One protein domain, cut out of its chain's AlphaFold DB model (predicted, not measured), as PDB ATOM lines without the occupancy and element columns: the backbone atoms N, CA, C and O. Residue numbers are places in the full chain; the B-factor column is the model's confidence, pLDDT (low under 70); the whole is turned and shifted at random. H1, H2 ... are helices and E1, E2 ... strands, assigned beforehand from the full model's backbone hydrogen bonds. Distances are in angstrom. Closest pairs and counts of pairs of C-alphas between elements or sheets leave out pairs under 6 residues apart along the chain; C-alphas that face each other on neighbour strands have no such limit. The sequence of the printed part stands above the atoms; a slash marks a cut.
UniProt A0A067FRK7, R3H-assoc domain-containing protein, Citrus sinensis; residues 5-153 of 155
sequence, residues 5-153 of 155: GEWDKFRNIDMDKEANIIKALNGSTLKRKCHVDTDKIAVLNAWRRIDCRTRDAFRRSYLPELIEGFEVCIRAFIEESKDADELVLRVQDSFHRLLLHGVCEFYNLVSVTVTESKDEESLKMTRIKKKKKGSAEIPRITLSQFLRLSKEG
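Overview. This is residues 5 to 153 of the 155 residues of the protein "R3H-assoc domain-containing protein" of Citrus sinensis (UniProt A0A067FRK7). A compact body has a long arm sticking out of it, residues 5 to 37, which hold H1, H2 and residues 33 to 37 of H3. In the body a small, strongly twisted sheet is covered on one face by H5 and H6, making two layers, and H4, H7 and the last residues of H3 pack on these helices away from the sheet. The printed part has 149 residues with seven named helices and three named strands, in the order H1 H2 H3 H4 H5 E1 H6 E2 E3 H7; the sheet runs E1, E3, E2, all antiparallel, and the class is mixed. The whole is loose, with a radius of gyration of the C-alphas of 21.4 A, and spans 77 by 36 by 22 A, the arm making the length.

Arrangement. H1, residues 5 to 11, and H2, residues 15 to 30, are apart and touch no helix. H3, residues 33 to 49, meets H2 only through their link. H3 and the hub H6, residues 94 to 106, touch only at their ends, the closest C-alphas being those of Ala 46 and Phe 106, 4.8 A. H4, residues 52 to 60, touches residues 98 to 102 of H6, closest at the C-alphas of Thr 54 and Gly 102, 5.9 A. H5, residues 64 to 79, touches H6 at a steep tilt of 46 degrees, the same way, closest at the C-alphas of Phe 70 and Leu 100, 6.5 A. With its residues 64 to 71, H5 touches H7, residues 143 to 151, closest at the C-alphas of Glu 68 and Ser 144, 6.0 A. E1, residues 87 to 90, is antiparallel to E3, residues 121 to 129, with N 87 and O 128 within hydrogen-bond range at 2.9 A. E3 and E2, residues 110 to 118, form a hairpin, with N 114 and O 125 at 2.8 A. E1, H6 and E2 form a split strand-helix-strand unit, two strands running the same way with E3 between them, and its crossover is right-handed. H6 runs along the strands, 9.5 A over the sheet. Every O i to N i+4 pair is within hydrogen-bond range in H2, H4, H5, H6 and H7, against 2 of 3 in H1 and 12 of 13 in H3.

Along the chain. H1 begins at C-alpha 5, (193.370, 190.591, 200.572). H2 measures 22.3 A, H3 24.1 A, H5 22.0 A, E2 24.8 A and E3 25.5 A. H7 ends at C-alpha 151, (195.553, 157.843, 200.264).

Size, cuts and confidence. The C-alphas farthest apart, of Asp 14 and Asp 119, are 77.2 A apart. The printed part has no cut; the link E3 to H7 is long. Mean pLDDT of the printed part is 84.7, and residues 25 to 36 are among those under 70.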
ATOM      1  N   GLY A   5     193.690 189.950 201.850       64.38
ATOM      2  CA  GLY A   5     193.370 190.591 200.572       64.38
ATOM      3  C   GLY A   5     193.259 189.638 199.375       64.38
ATOM      4  O   GLY A   5     192.589 189.976 198.403       64.38
ATOM      5  N   GLU A   6     193.868 188.447 199.414       64.12
ATOM      6  CA  GLU A   6     193.646 187.437 198.366       64.12
ATOM      7  C   GLU A   6     192.327 186.694 198.580       64.12
ATOM      8  O   GLU A   6     191.590 186.485 197.619       64.12
ATOM      9  N   TRP A   7     191.969 186.378 199.830       70.00
ATOM     10  CA  TRP A   7     190.673 185.768 200.155       70.00
ATOM     11  C   TRP A   7     189.486 186.672 199.812       70.00
ATOM     12  O   TRP A   7     188.423 186.171 199.449       70.00
ATOM     13  N   ASP A   8     189.666 187.992 199.863       69.75
ATOM     14  CA  ASP A   8     188.627 188.952 199.490       69.75
ATOM     15  C   ASP A   8     188.346 188.968 197.975       69.75
ATOM     16  O   ASP A   8     187.216 189.183 197.542       69.75
ATOM     17  N   LYS A   9     189.340 188.625 197.144       71.56
ATOM     18  CA  LYS A   9     189.142 188.443 195.695       71.56
ATOM     19  C   LYS A   9     188.326 187.194 195.379       71.56
ATOM     20  O   LYS A   9     187.529 187.224 194.451       71.56
ATOM     21  N   PHE A  10     188.494 186.124 196.161       61.97
ATOM     22  CA  PHE A  10     187.685 184.907 196.026       61.97
ATOM     23  C   PHE A  10     186.232 185.107 196.465       61.97
ATOM     24  O   PHE A  10     185.354 184.412 195.972       61.97
ATOM     25  N   ARG A  11     185.965 186.057 197.367       72.00
ATOM     26  CA  ARG A  11     184.606 186.378 197.838       72.00
ATOM     27  C   ARG A  11     183.818 187.278 196.891       72.00
ATOM     28  O   ARG A  11     182.600 187.323 196.992       72.00
ATOM     29  N   ASN A  12     184.514 187.976 195.998       76.12
ATOM     30  CA  ASN A  12     183.941 188.941 195.062       76.12
ATOM     31  C   ASN A  12     184.061 188.466 193.604       76.12
ATOM     32  O   ASN A  12     184.207 189.281 192.689       76.12
ATOM     33  N   ILE A  13     184.062 187.150 193.374       78.75
ATOM     34  CA  ILE A  13     184.011 186.616 192.015       78.75
ATOM     35  C   ILE A  13     182.595 186.835 191.480       78.75
ATOM     36  O   ILE A  13     181.597 186.572 192.141       78.75
ATOM     37  N   ASP A  14     182.529 187.366 190.268       82.94
ATOM     38  CA  ASP A  14     181.280 187.551 189.546       82.94
ATOM     39  C   ASP A  14     180.587 186.198 189.295       82.94
ATOM     40  O   ASP A  14     181.223 185.251 188.821       82.94
ATOM     41  N   MET A  15     179.287 186.110 189.593       82.50
ATOM     42  CA  MET A  15     178.521 184.858 189.507       82.50
ATOM     43  C   MET A  15     178.568 184.225 188.108       82.50
ATOM     44  O   MET A  15     178.608 182.998 187.991       82.50
ATOM     45  N   ASP A  16     178.633 185.025 187.037       79.75
ATOM     46  CA  ASP A  16     178.721 184.495 185.673       79.75
ATOM     47  C   ASP A  16     180.115 183.927 185.377       79.75
ATOM     48  O   ASP A  16     180.259 182.949 184.632       79.75
ATOM     49  N   LYS A  17     181.169 184.483 185.983       81.25
ATOM     50  CA  LYS A  17     182.517 183.897 185.927       81.25
ATOM     51  C   LYS A  17     182.578 182.578 186.685       81.25
ATOM     52  O   LYS A  17     183.144 181.623 186.153       81.25
ATOM     53  N   GLU A  18     181.964 182.491 187.862       77.19
ATOM     54  CA  GLU A  18     181.848 181.226 188.599       77.19
ATOM     55  C   GLU A  18     181.105 180.174 187.769       77.19
ATOM     56  O   GLU A  18     181.611 179.067 187.565       77.19
ATOM     57  N   ALA A  19     179.954 180.538 187.197       80.56
ATOM     58  CA  ALA A  19     179.156 179.655 186.353       80.56
ATOM     59  C   ALA A  19     179.929 179.175 185.115       80.56
ATOM     60  O   ALA A  19     179.858 177.997 184.757       80.56
ATOM     61  N   ASN A  20     180.712 180.047 184.477       83.38
ATOM     62  CA  ASN A  20     181.548 179.680 183.334       83.38
ATOM     63  C   ASN A  20     182.703 178.748 183.718       83.38
ATOM     64  O   ASN A  20     182.967 177.789 182.990       83.38
ATOM     65  N   ILE A  21     183.354 178.973 184.864       79.25
ATOM     66  CA  ILE A  21     184.399 178.079 185.389       79.25
ATOM     67  C   ILE A  21     183.803 176.697 185.693       79.25
ATOM     68  O   ILE A  21     184.340 175.681 185.248       79.25
ATOM     69  N   ILE A  22     182.648 176.649 186.365       80.00
ATOM     70  CA  ILE A  22     181.912 175.410 186.659       80.00
ATOM     71  C   ILE A  22     181.503 174.702 185.359       80.00
ATOM     72  O   ILE A  22     181.680 173.491 185.222       80.00
ATOM     73  N   LYS A  23     180.998 175.438 184.365       79.56
ATOM     74  CA  LYS A  23     180.594 174.894 183.061       79.56
ATOM     75  C   LYS A  23     181.784 174.342 182.274       79.56
ATOM     76  O   LYS A  23     181.665 173.270 181.683       79.56
ATOM     77  N   ALA A  24     182.929 175.018 182.297       76.75
ATOM     78  CA  ALA A  24     184.162 174.551 181.667       76.75
ATOM     79  C   ALA A  24     184.707 173.279 182.343       76.75
ATOM     80  O   ALA A  24     185.093 172.331 181.653       76.75
ATOM     81  N   LEU A  25     184.658 173.211 183.678       69.88
ATOM     82  CA  LEU A  25     185.024 172.021 184.454       69.88
ATOM     83  C   LEU A  25     184.068 170.841 184.181       69.88
ATOM     84  O   LEU A  25     184.483 169.692 184.017       69.88
ATOM     85  N   ASN A  26     182.773 171.121 184.047       69.31
ATOM     86  CA  ASN A  26     181.764 170.118 183.705       69.31
ATOM     87  C   ASN A  26     181.869 169.638 182.245       69.31
ATOM     88  O   ASN A  26     181.635 168.461 181.965       69.31
ATOM     89  N   GLY A  27     182.258 170.518 181.319       60.06
ATOM     90  CA  GLY A  27     182.447 170.198 179.903       60.06
ATOM     91  C   GLY A  27     183.679 169.331 179.629       60.06
ATOM     92  O   GLY A  27     183.612 168.414 178.808       60.06
ATOM     93  N   SER A  28     184.785 169.557 180.346       55.75
ATOM     94  CA  SER A  28     186.005 168.741 180.228       55.75
ATOM     95  C   SER A  28     185.847 167.352 180.862       55.75
ATOM     96  O   SER A  28     186.378 166.369 180.343       55.75
ATOM     97  N   THR A  29     185.045 167.237 181.926       50.25
ATOM     98  CA  THR A  29     184.741 165.948 182.567       50.25
ATOM     99  C   THR A  29     183.797 165.075 181.739       50.25
ATOM    100  O   THR A  29     183.894 163.853 181.826       50.25
ATOM    101  N   LEU A  30     182.920 165.650 180.904       50.72
ATOM    102  CA  LEU A  30     181.872 164.911 180.178       50.72
ATOM    103  C   LEU A  30     182.403 163.862 179.181       50.72
ATOM    104  O   LEU A  30     181.797 162.804 179.031       50.72
ATOM    105  N   LYS A  31     183.547 164.104 178.526       50.41
ATOM    106  CA  LYS A  31     184.071 163.214 177.466       50.41
ATOM    107  C   LYS A  31     184.855 161.991 177.976       50.41
ATOM    108  O   LYS A  31     185.015 161.035 177.229       50.41
ATOM    109  N   ARG A  32     185.300 161.980 179.242       50.62
ATOM    110  CA  ARG A  32     185.893 160.805 179.931       50.62
ATOM    111  C   ARG A  32     184.907 160.105 180.889       50.62
ATOM    112  O   ARG A  32     185.266 159.104 181.502       50.62
ATOM    113  N   LYS A  33     183.681 160.633 181.029       49.59
ATOM    114  CA  LYS A  33     182.765 160.385 182.160       49.59
ATOM    115  C   LYS A  33     182.068 159.022 182.149       49.59
ATOM    116  O   LYS A  33     181.959 158.417 183.200       49.59
ATOM    117  N   CYS A  34     181.618 158.513 181.002       51.97
ATOM    118  CA  CYS A  34     180.619 157.431 181.004       51.97
ATOM    119  C   CYS A  34     181.128 156.085 181.572       51.97
ATOM    120  O   CYS A  34     180.449 155.470 182.384       51.97
ATOM    121  N   HIS A  35     182.336 155.638 181.206       52.88
ATOM    122  CA  HIS A  35     182.881 154.365 181.713       52.88
ATOM    123  C   HIS A  35     183.559 154.513 183.083       52.88
ATOM    124  O   HIS A  35     183.424 153.651 183.948       52.88
ATOM    125  N   VAL A  36     184.303 155.607 183.286       60.56
ATOM    126  CA  VAL A  36     185.046 155.841 184.535       60.56
ATOM    127  C   VAL A  36     184.086 156.051 185.707       60.56
ATOM    128  O   VAL A  36     184.390 155.623 186.814       60.56
ATOM    129  N   ASP A  37     182.918 156.658 185.476       77.25
ATOM    130  CA  ASP A  37     181.904 156.831 186.518       77.25
ATOM    131  C   ASP A  37     181.274 155.490 186.924       77.25
ATOM    132  O   ASP A  37     181.164 155.205 188.112       77.25
ATOM    133  N   THR A  38     180.987 154.594 185.973       83.62
ATOM    134  CA  THR A  38     180.472 153.245 186.279       83.62
ATOM    135  C   THR A  38     181.463 152.426 187.107       83.62
ATOM    136  O   THR A  38     181.076 151.853 188.126       83.62
ATOM    137  N   ASP A  39     182.751 152.425 186.738       85.25
ATOM    138  CA  ASP A  39     183.799 151.748 187.515       85.25
ATOM    139  C   ASP A  39     183.926 152.352 188.924       85.25
ATOM    140  O   ASP A  39     184.002 151.623 189.916       85.25
ATOM    141  N   LYS A  40     183.897 153.689 189.038       87.69
ATOM    142  CA  LYS A  40     183.929 154.387 190.333       87.69
ATOM    143  C   LYS A  40     182.719 154.029 191.196       87.69
ATOM    144  O   LYS A  40     182.887 153.722 192.376       87.69
ATOM    145  N   ILE A  41     181.516 154.017 190.627       89.06
ATOM    146  CA  ILE A  41     180.281 153.639 191.324       89.06
ATOM    147  C   ILE A  41     180.347 152.176 191.776       89.06
ATOM    148  O   ILE A  41     180.016 151.881 192.927       89.06
ATOM    149  N   ALA A  42     180.817 151.262 190.923       91.06
ATOM    150  CA  ALA A  42     180.973 149.847 191.257       91.06
ATOM    151  C   ALA A  42     181.924 149.645 192.448       91.06
ATOM    152  O   ALA A  42     181.587 148.933 193.396       91.06
ATOM    153  N   VAL A  43     183.068 150.337 192.451       93.75
ATOM    154  CA  VAL A  43     184.039 150.310 193.556       93.75
ATOM    155  C   VAL A  43     183.458 150.907 194.828       93.75
ATOM    156  O   VAL A  43     183.619 150.323 195.893       93.75
ATOM    157  N   LEU A  44     182.750 152.036 194.752       92.44
ATOM    158  CA  LEU A  44     182.123 152.647 195.927       92.44
ATOM    159  C   LEU A  44     181.043 151.742 196.525       92.44
ATOM    160  O   LEU A  44     180.948 151.616 197.747       92.44
ATOM    161  N   ASN A  45     180.257 151.074 195.685       92.25
ATOM    162  CA  ASN A  45     179.291 150.076 196.130       92.25
ATOM    163  C   ASN A  45     179.989 148.860 196.752       92.25
ATOM    164  O   ASN A  45     179.540 148.364 197.784       92.25
ATOM    165  N   ALA A  46     181.104 148.407 196.178       94.62
ATOM    166  CA  ALA A  46     181.925 147.340 196.740       94.62
ATOM    167  C   ALA A  46     182.536 147.718 198.093       94.62
ATOM    168  O   ALA A  46     182.434 146.960 199.054       94.62
ATOM    169  N   TRP A  47     183.066 148.930 198.207       95.62
ATOM    170  CA  TRP A  47     183.599 149.491 199.441       95.62
ATOM    171  C   TRP A  47     182.530 149.605 200.533       95.62
ATOM    172  O   TRP A  47     182.777 149.266 201.687       95.62
ATOM    173  N   ARG A  48     181.306 150.022 200.185       94.62
ATOM    174  CA  ARG A  48     180.179 150.121 201.133       94.62
ATOM    175  C   ARG A  48     179.748 148.773 201.714       94.62
ATOM    176  O   ARG A  48     179.224 148.771 202.826       94.62
ATOM    177  N   ARG A  49     179.972 147.662 201.000       94.19
ATOM    178  CA  ARG A  49     179.669 146.303 201.483       94.19
ATOM    179  C   ARG A  49     180.584 145.854 202.619       94.19
ATOM    180  O   ARG A  49     180.167 145.007 203.398       94.19
ATOM    181  N   ILE A  50     181.790 146.417 202.705       96.44
ATOM    182  CA  ILE A  50     182.757 146.090 203.754       96.44
ATOM    183  C   ILE A  50     182.250 146.601 205.106       96.44
ATOM    184  O   ILE A  50     181.783 147.742 205.180       96.44
ATOM    185  N   ASP A  51     182.391 145.815 206.172       95.62
ATOM    186  CA  ASP A  51     182.036 146.234 207.530       95.62
ATOM    187  C   ASP A  51     182.733 147.544 207.941       95.62
ATOM    188  O   ASP A  51     183.866 147.848 207.549       95.62
ATOM    189  N   CYS A  52     182.051 148.360 208.751       94.69
ATOM    190  CA  CYS A  52     182.558 149.672 209.136       94.69
ATOM    191  C   CYS A  52     183.895 149.603 209.890       94.69
ATOM    192  O   CYS A  52     184.746 150.466 209.648       94.69
ATOM    193  N   ARG A  53     184.114 148.580 210.729       94.69
ATOM    194  CA  ARG A  53     185.367 148.383 211.474       94.69
ATOM    195  C   ARG A  53     186.495 147.970 210.542       94.69
ATOM    196  O   ARG A  53     187.597 148.498 210.644       94.69
ATOM    197  N   THR A  54     186.208 147.095 209.585       96.06
ATOM    198  CA  THR A  54     187.193 146.647 208.596       96.06
ATOM    199  C   THR A  54     187.606 147.783 207.656       96.06
ATOM    200  O   THR A  54     188.788 147.948 207.358       96.06
ATOM    201  N   ARG A  55     186.671 148.658 207.258       96.25
ATOM    202  CA  ARG A  55     187.008 149.887 206.516       96.25
ATOM    203  C   ARG A  55     187.912 150.824 207.309       96.25
ATOM    204  O   ARG A  55     188.805 151.432 206.726       96.25
ATOM    205  N   ASP A  56     187.665 150.989 208.606       95.38
ATOM    206  CA  ASP A  56     188.524 151.812 209.465       95.38
ATOM    207  C   ASP A  56     189.931 151.208 209.585       95.38
ATOM    208  O   ASP A  56     190.919 151.926 209.424       95.38
ATOM    209  N   ALA A  57     190.027 149.880 209.720       95.50
ATOM    210  CA  ALA A  57     191.295 149.155 209.694       95.50
ATOM    211  C   ALA A  57     192.079 149.401 208.393       95.50
ATOM    212  O   ALA A  57     193.250 149.768 208.461       95.50
ATOM    213  N   PHE A  58     191.439 149.307 207.222       95.06
ATOM    214  CA  PHE A  58     192.091 149.604 205.939       95.06
ATOM    215  C   PHE A  58     192.606 151.045 205.837       95.06
ATOM    216  O   PHE A  58     193.664 151.283 205.251       95.06
ATOM    217  N   ARG A  59     191.876 152.019 206.397       91.88
ATOM    218  CA  ARG A  59     192.293 153.431 206.377       91.88
ATOM    219  C   ARG A  59     193.492 153.686 207.287       91.88
ATOM    220  O   ARG A  59     194.413 154.390 206.877       91.88
ATOM    221  N   ARG A  60     193.480 153.129 208.503       90.56
ATOM    222  CA  ARG A  60     194.509 153.367 209.530       90.56
ATOM    223  C   ARG A  60     195.771 152.536 209.316       90.56
ATOM    224  O   ARG A  60     196.869 153.072 209.409       90.56
ATOM    225  N   SER A  61     195.606 151.261 208.984       87.69
ATOM    226  CA  SER A  61     196.670 150.254 208.952       87.69
ATOM    227  C   SER A  61     196.654 149.528 207.610       87.69
ATOM    228  O   SER A  61     196.187 148.399 207.479       87.69
ATOM    229  N   TYR A  62     197.135 150.227 206.584       83.94
ATOM    230  CA  TYR A  62     197.191 149.714 205.217       83.94
ATOM    231  C   TYR A  62     198.418 148.825 205.025       83.94
ATOM    232  O   TYR A  62     199.541 149.304 205.170       83.94
ATOM    233  N   LEU A  63     198.180 147.561 204.677       93.00
ATOM    234  CA  LEU A  63     199.201 146.566 204.348       93.00
ATOM    235  C   LEU A  63     199.051 146.183 202.864       93.00
ATOM    236  O   LEU A  63     198.320 145.233 202.568       93.00
ATOM    237  N   PRO A  64     199.641 146.953 201.930       91.31
ATOM    238  CA  PRO A  64     199.390 146.801 200.498       91.31
ATOM    239  C   PRO A  64     199.703 145.395 199.993       91.31
ATOM    240  O   PRO A  64     198.846 144.777 199.370       91.31
ATOM    241  N   GLU A  65     200.869 144.851 200.336       95.06
ATOM    242  CA  GLU A  65     201.343 143.557 199.834       95.06
ATOM    243  C   GLU A  65     200.444 142.408 200.306       95.06
ATOM    244  O   GLU A  65     200.132 141.489 199.549       95.06
ATOM    245  N   LEU A  66     199.977 142.477 201.557       95.88
ATOM    246  CA  LEU A  66     199.068 141.484 202.125       95.88
ATOM    247  C   LEU A  66     197.692 141.532 201.447       95.88
ATOM    248  O   LEU A  66     197.125 140.491 201.116       95.88
ATOM    249  N   ILE A  67     197.154 142.738 201.251       96.44
ATOM    250  CA  ILE A  67     195.853 142.941 200.607       96.44
ATOM    251  C   ILE A  67     195.920 142.475 199.154       96.44
ATOM    252  O   ILE A  67     195.059 141.709 198.732       96.44
ATOM    253  N   GLU A  68     196.955 142.874 198.416       96.44
ATOM    254  CA  GLU A  68     197.180 142.448 197.034       96.44
ATOM    255  C   GLU A  68     197.306 140.924 196.931       96.44
ATOM    256  O   GLU A  68     196.659 140.318 196.079       96.44
ATOM    257  N   GLY A  69     198.045 140.282 197.843       96.94
ATOM    258  CA  GLY A  69     198.144 138.823 197.903       96.94
ATOM    259  C   GLY A  69     196.786 138.139 198.087       96.94
ATOM    260  O   GLY A  69     196.464 137.188 197.372       96.94
ATOM    261  N   PHE A  70     195.944 138.651 198.991       97.00
ATOM    262  CA  PHE A  70     194.578 138.146 199.149       97.00
ATOM    263  C   PHE A  70     193.719 138.374 197.902       97.00
ATOM    264  O   PHE A  70     192.979 137.473 197.504       97.00
ATOM    265  N   GLU A  71     193.817 139.545 197.269       95.75
ATOM    266  CA  GLU A  71     193.076 139.855 196.044       95.75
ATOM    267  C   GLU A  71     193.459 138.928 194.891       95.75
ATOM    268  O   GLU A  71     192.568 138.466 194.182       95.75
ATOM    269  N   VAL A  72     194.743 138.600 194.723       95.62
ATOM    270  CA  VAL A  72     195.207 137.653 193.698       95.62
ATOM    271  C   VAL A  72     194.549 136.284 193.887       95.62
ATOM    272  O   VAL A  72     193.937 135.771 192.950       95.62
ATOM    273  N   CYS A  73     194.592 135.719 195.100       94.75
ATOM    274  CA  CYS A  73     193.960 134.426 195.388       94.75
ATOM    275  C   CYS A  73     192.440 134.460 195.176       94.75
ATOM    276  O   CYS A  73     191.865 133.530 194.612       94.75
ATOM    277  N   ILE A  74     191.779 135.530 195.623       94.00
ATOM    278  CA  ILE A  74     190.325 135.680 195.517       94.00
ATOM    279  C   ILE A  74     189.888 135.838 194.061       94.00
ATOM    280  O   ILE A  74     188.913 135.211 193.652       94.00
ATOM    281  N   ARG A  75     190.588 136.650 193.268       92.56
ATOM    282  CA  ARG A  75     190.256 136.850 191.854       92.56
ATOM    283  C   ARG A  75     190.460 135.575 191.050       92.56
ATOM    284  O   ARG A  75     189.549 135.212 190.314       92.56
ATOM    285  N   ALA A  76     191.567 134.863 191.273       92.31
ATOM    286  CA  ALA A  76     191.795 133.552 190.670       92.31
ATOM    287  C   ALA A  76     190.655 132.580 191.011       92.31
ATOM    288  O   ALA A  76     190.073 131.982 190.115       92.31
ATOM    289  N   PHE A  77     190.244 132.511 192.284       91.75
ATOM    290  CA  PHE A  77     189.107 131.688 192.700       91.75
ATOM    291  C   PHE A  77     187.789 132.095 192.032       91.75
ATOM    292  O   PHE A  77     186.972 131.236 191.708       91.75
ATOM    293  N   ILE A  78     187.534 133.392 191.832       89.25
ATOM    294  CA  ILE A  78     186.317 133.855 191.153       89.25
ATOM    295  C   ILE A  78     186.332 133.452 189.673       89.25
ATOM    296  O   ILE A  78     185.301 132.976 189.191       89.25
ATOM    297  N   GLU A  79     187.471 133.630 188.998       87.44
ATOM    298  CA  GLU A  79     187.686 133.335 187.574       87.44
ATOM    299  C   GLU A  79     187.707 131.829 187.270       87.44
ATOM    300  O   GLU A  79     187.230 131.416 186.213       87.44
ATOM    301  N   GLU A  80     188.193 131.002 188.199       83.94
ATOM    302  CA  GLU A  80     188.183 129.544 188.073       83.94
ATOM    303  C   GLU A  80     186.737 129.011 187.968       83.94
ATOM    304  O   GLU A  80     185.821 129.480 188.665       83.94
ATOM    305  N   SER A  81     186.512 128.069 187.036       62.47
ATOM    306  CA  SER A  81     185.186 127.547 186.671       62.47
ATOM    307  C   SER A  81     184.453 126.912 187.862       62.47
ATOM    308  O   SER A  81     185.020 126.685 188.926       62.47
ATOM    309  N   LYS A  82     183.148 126.654 187.689       63.38
ATOM    310  CA  LYS A  82     182.157 126.274 188.725       63.38
ATOM    311  C   LYS A  82     182.503 125.074 189.632       63.38
ATOM    312  O   LYS A  82     181.708 124.793 190.521       63.38
ATOM    313  N   ASP A  83     183.626 124.394 189.430       61.66
ATOM    314  CA  ASP A  83     183.981 123.154 190.124       61.66
ATOM    315  C   ASP A  83     184.624 123.389 191.503       61.66
ATOM    316  O   ASP A  83     184.524 122.538 192.386       61.66
ATOM    317  N   ALA A  84     185.239 124.555 191.737       66.75
ATOM    318  CA  ALA A  84     185.757 124.914 193.057       66.75
ATOM    319  C   ALA A  84     184.644 125.520 193.935       66.75
ATOM    320  O   ALA A  84     184.364 126.722 193.889       66.75
ATOM    321  N   ASP A  85     184.008 124.684 194.761       81.12
ATOM    322  CA  ASP A  85     182.933 125.100 195.678       81.12
ATOM    323  C   ASP A  85     183.414 126.029 196.815       81.12
ATOM    324  O   ASP A  85     182.626 126.798 197.383       81.12
ATOM    325  N   GLU A  86     184.697 125.960 197.181       90.69
ATOM    326  CA  GLU A  86     185.253 126.653 198.345       90.69
ATOM    327  C   GLU A  86     186.761 126.918 198.193       90.69
ATOM    328  O   GLU A  86     187.529 126.012 197.881       90.69
ATOM    329  N   LEU A  87     187.193 128.150 198.477       93.19
ATOM    330  CA  LEU A  87     188.601 128.508 198.673       93.19
ATOM    331  C   LEU A  87     188.908 128.510 200.173       93.19
ATOM    332  O   LEU A  87     188.185 129.126 200.958       93.19
ATOM    333  N   VAL A  88     189.999 127.865 200.585       94.88
ATOM    334  CA  VAL A  88     190.437 127.837 201.988       94.88
ATOM    335  C   VAL A  88     191.803 128.497 202.117       94.88
ATOM    336  O   VAL A  88     192.781 128.025 201.547       94.88
ATOM    337  N   LEU A  89     191.879 129.566 202.910       95.31
ATOM    338  CA  LEU A  89     193.128 130.261 203.224       95.31
ATOM    339  C   LEU A  89     193.481 130.083 204.702       95.31
ATOM    340  O   LEU A  89     192.642 130.271 205.585       95.31
ATOM    341  N   ARG A  90     194.740 129.743 204.986       94.62
ATOM    342  CA  ARG A  90     195.262 129.615 206.353       94.62
ATOM    343  C   ARG A  90     195.851 130.950 206.790       94.62
ATOM    344  O   ARG A  90     196.866 131.379 206.252       94.62
ATOM    345  N   VAL A  91     195.220 131.604 207.761       94.50
ATOM    346  CA  VAL A  91     195.643 132.924 208.249       94.50
ATOM    347  C   VAL A  91     195.584 132.916 209.773       94.50
ATOM    348  O   VAL A  91     194.502 132.976 210.359       94.50
ATOM    349  N   GLN A  92     196.748 132.818 210.421       93.50
ATOM    350  CA  GLN A  92     196.849 132.697 211.884       93.50
ATOM    351  C   GLN A  92     196.704 134.030 212.613       93.50
ATOM    352  O   GLN A  92     196.118 134.080 213.698       93.50
ATOM    353  N   ASP A  93     197.156 135.120 212.002       95.12
ATOM    354  CA  ASP A  93     197.013 136.443 212.590       95.12
ATOM    355  C   ASP A  93     195.553 136.929 212.535       95.12
ATOM    356  O   ASP A  93     194.853 136.794 211.526       95.12
ATOM    357  N   SER A  94     195.071 137.470 213.654       94.75
ATOM    358  CA  SER A  94     193.677 137.906 213.783       94.75
ATOM    359  C   SER A  94     193.362 139.168 212.986       94.75
ATOM    360  O   SER A  94     192.268 139.276 212.428       94.75
ATOM    361  N   PHE A  95     194.323 140.082 212.877       95.88
ATOM    362  CA  PHE A  95     194.185 141.309 212.111       95.88
ATOM    363  C   PHE A  95     194.225 141.014 210.607       95.88
ATOM    364  O   PHE A  95     193.372 141.487 209.862       95.88
ATOM    365  N   HIS A  96     195.114 140.134 210.151       96.56
ATOM    366  CA  HIS A  96     195.155 139.684 208.760       96.56
ATOM    367  C   HIS A  96     193.853 138.984 208.352       96.56
ATOM    368  O   HIS A  96     193.372 139.195 207.239       96.56
ATOM    369  N   ARG A  97     193.232 138.203 209.250       96.38
ATOM    370  CA  ARG A  97     191.896 137.634 209.000       96.38
ATOM    371  C   ARG A  97     190.824 138.706 208.858       96.38
ATOM    372  O   ARG A  97     190.002 138.592 207.955       96.38
ATOM    373  N   LEU A  98     190.835 139.738 209.706       97.06
ATOM    374  CA  LEU A  98     189.918 140.878 209.578       97.06
ATOM    375  C   LEU A  98     190.040 141.520 208.189       97.06
ATOM    376  O   LEU A  98     189.028 141.741 207.527       97.06
ATOM    377  N   LEU A  99     191.269 141.757 207.723       97.12
ATOM    378  CA  LEU A  99     191.510 142.297 206.385       97.12
ATOM    379  C   LEU A  99     191.014 141.342 205.295       97.12
ATOM    380  O   LEU A  99     190.298 141.783 204.400       97.12
ATOM    381  N   LEU A 100     191.314 140.041 205.395       97.62
ATOM    382  CA  LEU A 100     190.841 139.028 204.446       97.62
ATOM    383  C   LEU A 100     189.309 139.022 204.333       97.62
ATOM    384  O   LEU A 100     188.783 139.020 203.221       97.62
ATOM    385  N   HIS A 101     188.591 139.073 205.459       97.69
ATOM    386  CA  HIS A 101     187.131 139.189 205.455       97.69
ATOM    387  C   HIS A 101     186.669 140.440 204.703       97.69
ATOM    388  O   HIS A 101     185.773 140.341 203.868       97.69
ATOM    389  N   GLY A 102     187.331 141.579 204.911       97.25
ATOM    390  CA  GLY A 102     187.052 142.807 204.166       97.25
ATOM    391  C   GLY A 102     187.281 142.681 202.660       97.25
ATOM    392  O   GLY A 102     186.466 143.165 201.875       97.25
ATOM    393  N   VAL A 103     188.343 141.990 202.233       97.06
ATOM    394  CA  VAL A 103     188.572 141.705 200.806       97.06
ATOM    395  C   VAL A 103     187.448 140.820 200.255       97.06
ATOM    396  O   VAL A 103     186.874 141.121 199.208       97.06
ATOM    397  N   CYS A 104     187.053 139.766 200.973       96.50
ATOM    398  CA  CYS A 104     185.921 138.927 200.575       96.50
ATOM    399  C   CYS A 104     184.613 139.730 200.471       96.50
ATOM    400  O   CYS A 104     183.865 139.572 199.503       96.50
ATOM    401  N   GLU A 105     184.345 140.620 201.428       95.88
ATOM    402  CA  GLU A 105     183.181 141.510 201.424       95.88
ATOM    403  C   GLU A 105     183.191 142.458 200.227       95.88
ATOM    404  O   GLU A 105     182.136 142.648 199.621       95.88
ATOM    405  N   PHE A 106     184.355 142.987 199.832       95.94
ATOM    406  CA  PHE A 106     184.528 143.818 198.636       95.94
ATOM    407  C   PHE A 106     184.194 143.058 197.345       95.94
ATOM    408  O   PHE A 106     183.524 143.593 196.462       95.94
ATOM    409  N   TYR A 107     184.525 141.771 197.255       94.06
ATOM    410  CA  TYR A 107     184.200 140.920 196.096       94.06
ATOM    411  C   TYR A 107     182.851 140.189 196.189       94.06
ATOM    412  O   TYR A 107     182.503 139.395 195.321       94.06
ATOM    413  N   ASN A 108     182.047 140.498 197.208       93.25
ATOM    414  CA  ASN A 108     180.712 139.931 197.439       93.25
ATOM    415  C   ASN A 108     180.738 138.422 197.725       93.25
ATOM    416  O   ASN A 108     179.791 137.700 197.413       93.25
ATOM    417  N   LEU A 109     181.809 137.948 198.346       93.06
ATOM    418  CA  LEU A 109     181.975 136.561 198.754       93.06
ATOM    419  C   LEU A 109     181.476 136.352 200.185       93.06
ATOM    420  O   LEU A 109     181.295 137.299 200.952       93.06
ATOM    421  N   VAL A 110     181.214 135.097 200.536       93.69
ATOM    422  CA  VAL A 110     180.963 134.687 201.923       93.69
ATOM    423  C   VAL A 110     182.264 134.147 202.478       93.69
ATOM    424  O   VAL A 110     182.878 133.296 201.845       93.69
ATOM    425  N   SER A 111     182.676 134.621 203.649       95.94
ATOM    426  CA  SER A 111     183.885 134.150 204.320       95.94
ATOM    427  C   SER A 111     183.586 133.790 205.772       95.94
ATOM    428  O   SER A 111     182.871 134.515 206.462       95.94
ATOM    429  N   VAL A 112     184.109 132.654 206.235       96.69
ATOM    430  CA  VAL A 112     183.926 132.152 207.604       96.69
ATOM    431  C   VAL A 112     185.248 131.595 208.108       96.69
ATOM    432  O   VAL A 112     185.826 130.711 207.481       96.69
ATOM    433  N   THR A 113     185.726 132.084 209.252       96.19
ATOM    434  CA  THR A 113     186.882 131.484 209.923       96.19
ATOM    435  C   THR A 113     186.444 130.327 210.807       96.19
ATOM    436  O   THR A 113     185.575 130.472 211.664       96.19
ATOM    437  N   VAL A 114     187.101 129.188 210.631       94.44
ATOM    438  CA  VAL A 114     186.959 127.993 211.458       94.44
ATOM    439  C   VAL A 114     188.292 127.726 212.149       94.44
ATOM    440  O   VAL A 114     189.365 127.995 211.603       94.44
ATOM    441  N   THR A 115     188.219 127.219 213.376       92.50
ATOM    442  CA  THR A 115     189.389 126.702 214.091       92.50
ATOM    443  C   THR A 115     189.415 125.199 213.901       92.50
ATOM    444  O   THR A 115     188.461 124.531 214.285       92.50
ATOM    445  N   GLU A 116     190.474 124.681 213.298       86.06
ATOM    446  CA  GLU A 116     190.729 123.248 213.242       86.06
ATOM    447  C   GLU A 116     191.762 122.922 214.320       86.06
ATOM    448  O   GLU A 116     192.875 123.445 214.300       86.06
ATOM    449  N   SER A 117     191.367 122.116 215.301       81.12
ATOM    450  CA  SER A 117     192.279 121.533 216.280       81.12
ATOM    451  C   SER A 117     192.673 120.144 215.786       81.12
ATOM    452  O   SER A 117     191.840 119.236 215.784       81.12
ATOM    453  N   LYS A 118     193.920 119.988 215.350       67.25
ATOM    454  CA  LYS A 118     194.554 118.691 215.100       67.25
ATOM    455  C   LYS A 118     195.819 118.678 215.941       67.25
ATOM    456  O   LYS A 118     196.651 119.536 215.699       67.25
ATOM    457  N   ASP A 119     195.890 117.760 216.907       60.72
ATOM    458  CA  ASP A 119     197.034 117.488 217.796       60.72
ATOM    459  C   ASP A 119     197.771 118.731 218.331       60.72
ATOM    460  O   ASP A 119     198.591 119.302 217.634       60.72
ATOM    461  N   GLU A 120     197.494 119.128 219.582       70.00
ATOM    462  CA  GLU A 120     198.097 120.247 220.355       70.00
ATOM    463  C   GLU A 120     198.122 121.660 219.711       70.00
ATOM    464  O   GLU A 120     198.077 122.653 220.441       70.00
ATOM    465  N   GLU A 121     198.067 121.804 218.385       74.19
ATOM    466  CA  GLU A 121     198.058 123.066 217.653       74.19
ATOM    467  C   GLU A 121     196.665 123.393 217.088       74.19
ATOM    468  O   GLU A 121     195.978 122.587 216.452       74.19
ATOM    469  N   SER A 122     196.227 124.638 217.302       82.00
ATOM    470  CA  SER A 122     194.987 125.155 216.721       82.00
ATOM    471  C   SER A 122     195.289 125.975 215.469       82.00
ATOM    472  O   SER A 122     195.877 127.054 215.561       82.00
ATOM    473  N   LEU A 123     194.836 125.517 214.304       88.75
ATOM    474  CA  LEU A 123     194.981 126.241 213.046       88.75
ATOM    475  C   LEU A 123     193.720 127.054 212.746       88.75
ATOM    476  O   LEU A 123     192.597 126.543 212.767       88.75
ATOM    477  N   LYS A 124     193.892 128.337 212.422       92.88
ATOM    478  CA  LYS A 124     192.802 129.196 211.940       92.88
ATOM    479  C   LYS A 124     192.758 129.189 210.414       92.88
ATOM    480  O   LYS A 124     193.723 129.563 209.744       92.88
ATOM    481  N   MET A 125     191.615 128.790 209.866       93.94
ATOM    482  CA  MET A 125     191.388 128.728 208.424       93.94
ATOM    483  C   MET A 125     190.144 129.518 208.051       93.94
ATOM    484  O   MET A 125     189.093 129.343 208.662       93.94
ATOM    485  N   THR A 126     190.240 130.361 207.031       96.62
ATOM    486  CA  THR A 126     189.103 131.097 206.478       96.62
ATOM    487  C   THR A 126     188.623 130.401 205.217       96.62
ATOM    488  O   THR A 126     189.352 130.283 204.235       96.62
ATOM    489  N   ARG A 127     187.382 129.929 205.275       96.00
ATOM    490  CA  ARG A 127     186.655 129.290 204.184       96.00
ATOM    491  C   ARG A 127     185.872 130.340 203.411       96.00
ATOM    492  O   ARG A 127     185.165 131.139 204.026       96.00
ATOM    493  N   ILE A 128     185.994 130.347 202.091       95.38
ATOM    494  CA  ILE A 128     185.478 131.390 201.206       95.38
ATOM    495  C   ILE A 128     184.607 130.739 200.131       95.38
ATOM    496  O   ILE A 128     185.042 129.815 199.452       95.38
ATOM    497  N   LYS A 129     183.380 131.236 199.960       93.19
ATOM    498  CA  LYS A 129     182.404 130.711 198.994       93.19
ATOM    499  C   LYS A 129     181.822 131.808 198.116       93.19
ATOM    500  O   LYS A 129     181.565 132.927 198.574       93.19
ATOM    501  N   LYS A 130     181.537 131.455 196.860       89.69
ATOM    502  CA  LYS A 130     180.772 132.293 195.925       89.69
ATOM    503  C   LYS A 130     179.306 132.351 196.382       89.69
ATOM    504  O   LYS A 130     178.735 131.347 196.813       89.69
ATOM    505  N   LYS A 131     178.669 133.524 196.317       86.12
ATOM    506  CA  LYS A 131     177.233 133.648 196.630       86.12
ATOM    507  C   LYS A 131     176.400 133.036 195.499       86.12
ATOM    508  O   LYS A 131     176.645 133.308 194.332       86.12
ATOM    509  N   LYS A 132     175.368 132.253 195.846       71.00
ATOM    510  CA  LYS A 132     174.472 131.580 194.877       71.00
ATOM    511  C   LYS A 132     173.593 132.538 194.051       71.00
ATOM    512  O   LYS A 132     172.982 132.105 193.080       71.00
ATOM    513  N   LYS A 133     173.475 133.813 194.446       58.84
ATOM    514  CA  LYS A 133     172.545 134.788 193.857       58.84
ATOM    515  C   LYS A 133     173.322 135.938 193.211       58.84
ATOM    516  O   LYS A 133     173.921 136.731 193.931       58.84
ATOM    517  N   GLY A 134     173.256 136.007 191.877       56.06
ATOM    518  CA  GLY A 134     173.879 137.033 191.036       56.06
ATOM    519  C   GLY A 134     175.399 136.894 190.961       56.06
ATOM    520  O   GLY A 134     176.079 136.957 191.982       56.06
ATOM    521  N   SER A 135     175.950 136.735 189.757       56.41
ATOM    522  CA  SER A 135     177.370 137.014 189.537       56.41
ATOM    523  C   SER A 135     177.590 138.477 189.903       56.41
ATOM    524  O   SER A 135     177.113 139.365 189.197       56.41
ATOM    525  N   ALA A 136     178.216 138.744 191.048       60.12
ATOM    526  CA  ALA A 136     178.624 140.100 191.356       60.12
ATOM    527  C   ALA A 136     179.598 140.528 190.262       60.12
ATOM    528  O   ALA A 136     180.594 139.839 190.039       60.12
ATOM    529  N   GLU A 137     179.291 141.618 189.561       71.62
ATOM    530  CA  GLU A 137     180.265 142.231 188.667       71.62
ATOM    531  C   GLU A 137     181.525 142.520 189.479       71.62
ATOM    532  O   GLU A 137     181.489 143.204 190.506       71.62
ATOM    533  N   ILE A 138     182.626 141.906 189.055       82.38
ATOM    534  CA  ILE A 138     183.924 142.071 189.691       82.38
ATOM    535  C   ILE A 138     184.373 143.497 189.369       82.38
ATOM    536  O   ILE A 138     184.510 143.821 188.185       82.38
ATOM    537  N   PRO A 139     184.607 144.360 190.374       86.00
ATOM    538  CA  PRO A 139     185.079 145.709 190.114       86.00
ATOM    539  C   PRO A 139     186.395 145.669 189.332       86.00
ATOM    540  O   PRO A 139     187.318 144.931 189.687       86.00
ATOM    541  N   ARG A 140     186.490 146.477 188.271       88.31
ATOM    542  CA  ARG A 140     187.707 146.573 187.454       88.31
ATOM    543  C   ARG A 140     188.892 147.109 188.258       88.31
ATOM    544  O   ARG A 140     190.012 146.629 188.099       88.31
ATOM    545  N   ILE A 141     188.627 148.102 189.105       92.12
ATOM    546  CA  ILE A 141     189.591 148.684 190.041       92.12
ATOM    547  C   ILE A 141     189.605 147.816 191.302       92.12
ATOM    548  O   ILE A 141     188.557 147.557 191.896       92.12
ATOM    549  N   THR A 142     190.793 147.373 191.706       94.88
ATOM    550  CA  THR A 142     190.974 146.542 192.903       94.88
ATOM    551  C   THR A 142     190.823 147.355 194.186       94.88
ATOM    552  O   THR A 142     190.946 148.583 194.185       94.88
ATOM    553  N   LEU A 143     190.596 146.677 195.309       95.31
ATOM    554  CA  LEU A 143     190.593 147.296 196.629       95.31
ATOM    555  C   LEU A 143     191.950 147.942 196.931       95.31
ATOM    556  O   LEU A 143     191.990 149.082 197.386       95.31
ATOM    557  N   SER A 144     193.055 147.253 196.637       94.69
ATOM    558  CA  SER A 144     194.420 147.788 196.762       94.69
ATOM    559  C   SER A 144     194.613 149.086 195.976       94.69
ATOM    560  O   SER A 144     195.067 150.080 196.544       94.69
ATOM    561  N   GLN A 145     194.202 149.118 194.703       94.06
ATOM    562  CA  GLN A 145     194.270 150.310 193.856       94.06
ATOM    563  C   GLN A 145     193.394 151.438 194.401       94.06
ATOM    564  O   GLN A 145     193.846 152.578 194.487       94.06
ATOM    565  N   PHE A 146     192.158 151.129 194.798       94.44
ATOM    566  CA  PHE A 146     191.239 152.093 195.396       94.44
ATOM    567  C   PHE A 146     191.815 152.719 196.674       94.44
ATOM    568  O   PHE A 146     191.778 153.941 196.834       94.44
ATOM    569  N   LEU A 147     192.385 151.906 197.569       94.06
ATOM    570  CA  LEU A 147     192.996 152.374 198.814       94.06
ATOM    571  C   LEU A 147     194.220 153.252 198.549       94.06
ATOM    572  O   LEU A 147     194.357 154.297 199.186       94.06
ATOM    573  N   ARG A 148     195.070 152.876 197.585       93.19
ATOM    574  CA  ARG A 148     196.221 153.684 197.165       93.19
ATOM    575  C   ARG A 148     195.783 155.053 196.639       93.19
ATOM    576  O   ARG A 148     196.208 156.070 197.179       93.19
ATOM    577  N   LEU A 149     194.856 155.083 195.680       91.56
ATOM    578  CA  LEU A 149     194.329 156.330 195.108       91.56
ATOM    579  C   LEU A 149     193.645 157.213 196.162       91.56
ATOM    580  O   LEU A 149     193.769 158.436 196.125       91.56
ATOM    581  N   SER A 150     192.949 156.598 197.122       90.25
ATOM    582  CA  SER A 150     192.312 157.313 198.233       90.25
ATOM    583  C   SER A 150     193.337 157.965 199.163       90.25
ATOM    584  O   SER A 150     193.113 159.078 199.632       90.25
ATOM    585  N   LYS A 151     194.469 157.299 199.430       87.94
ATOM    586  CA  LYS A 151     195.553 157.843 200.264       87.94
ATOM    587  C   LYS A 151     196.318 158.973 199.585       87.94
ATOM    588  O   LYS A 151     196.742 159.903 200.260       87.94
ATOM    589  N   GLU A 152     196.466 158.900 198.269       88.50
ATOM    590  CA  GLU A 152     197.107 159.935 197.453       88.50
ATOM    591  C   GLU A 152     196.186 161.146 197.205       88.50
ATOM    592  O   GLU A 152     196.621 162.146 196.642       88.50
ATOM    593  N   GLY A 153     194.913 161.077 197.621       83.88
ATOM    594  CA  GLY A 153     193.923 162.137 197.403       83.88
ATOM    595  C   GLY A 153     193.463 162.268 195.946       83.88
ATOM    596  O   GLY A 153     192.899 163.293 195.573       83.88
TER     597      GLY A 153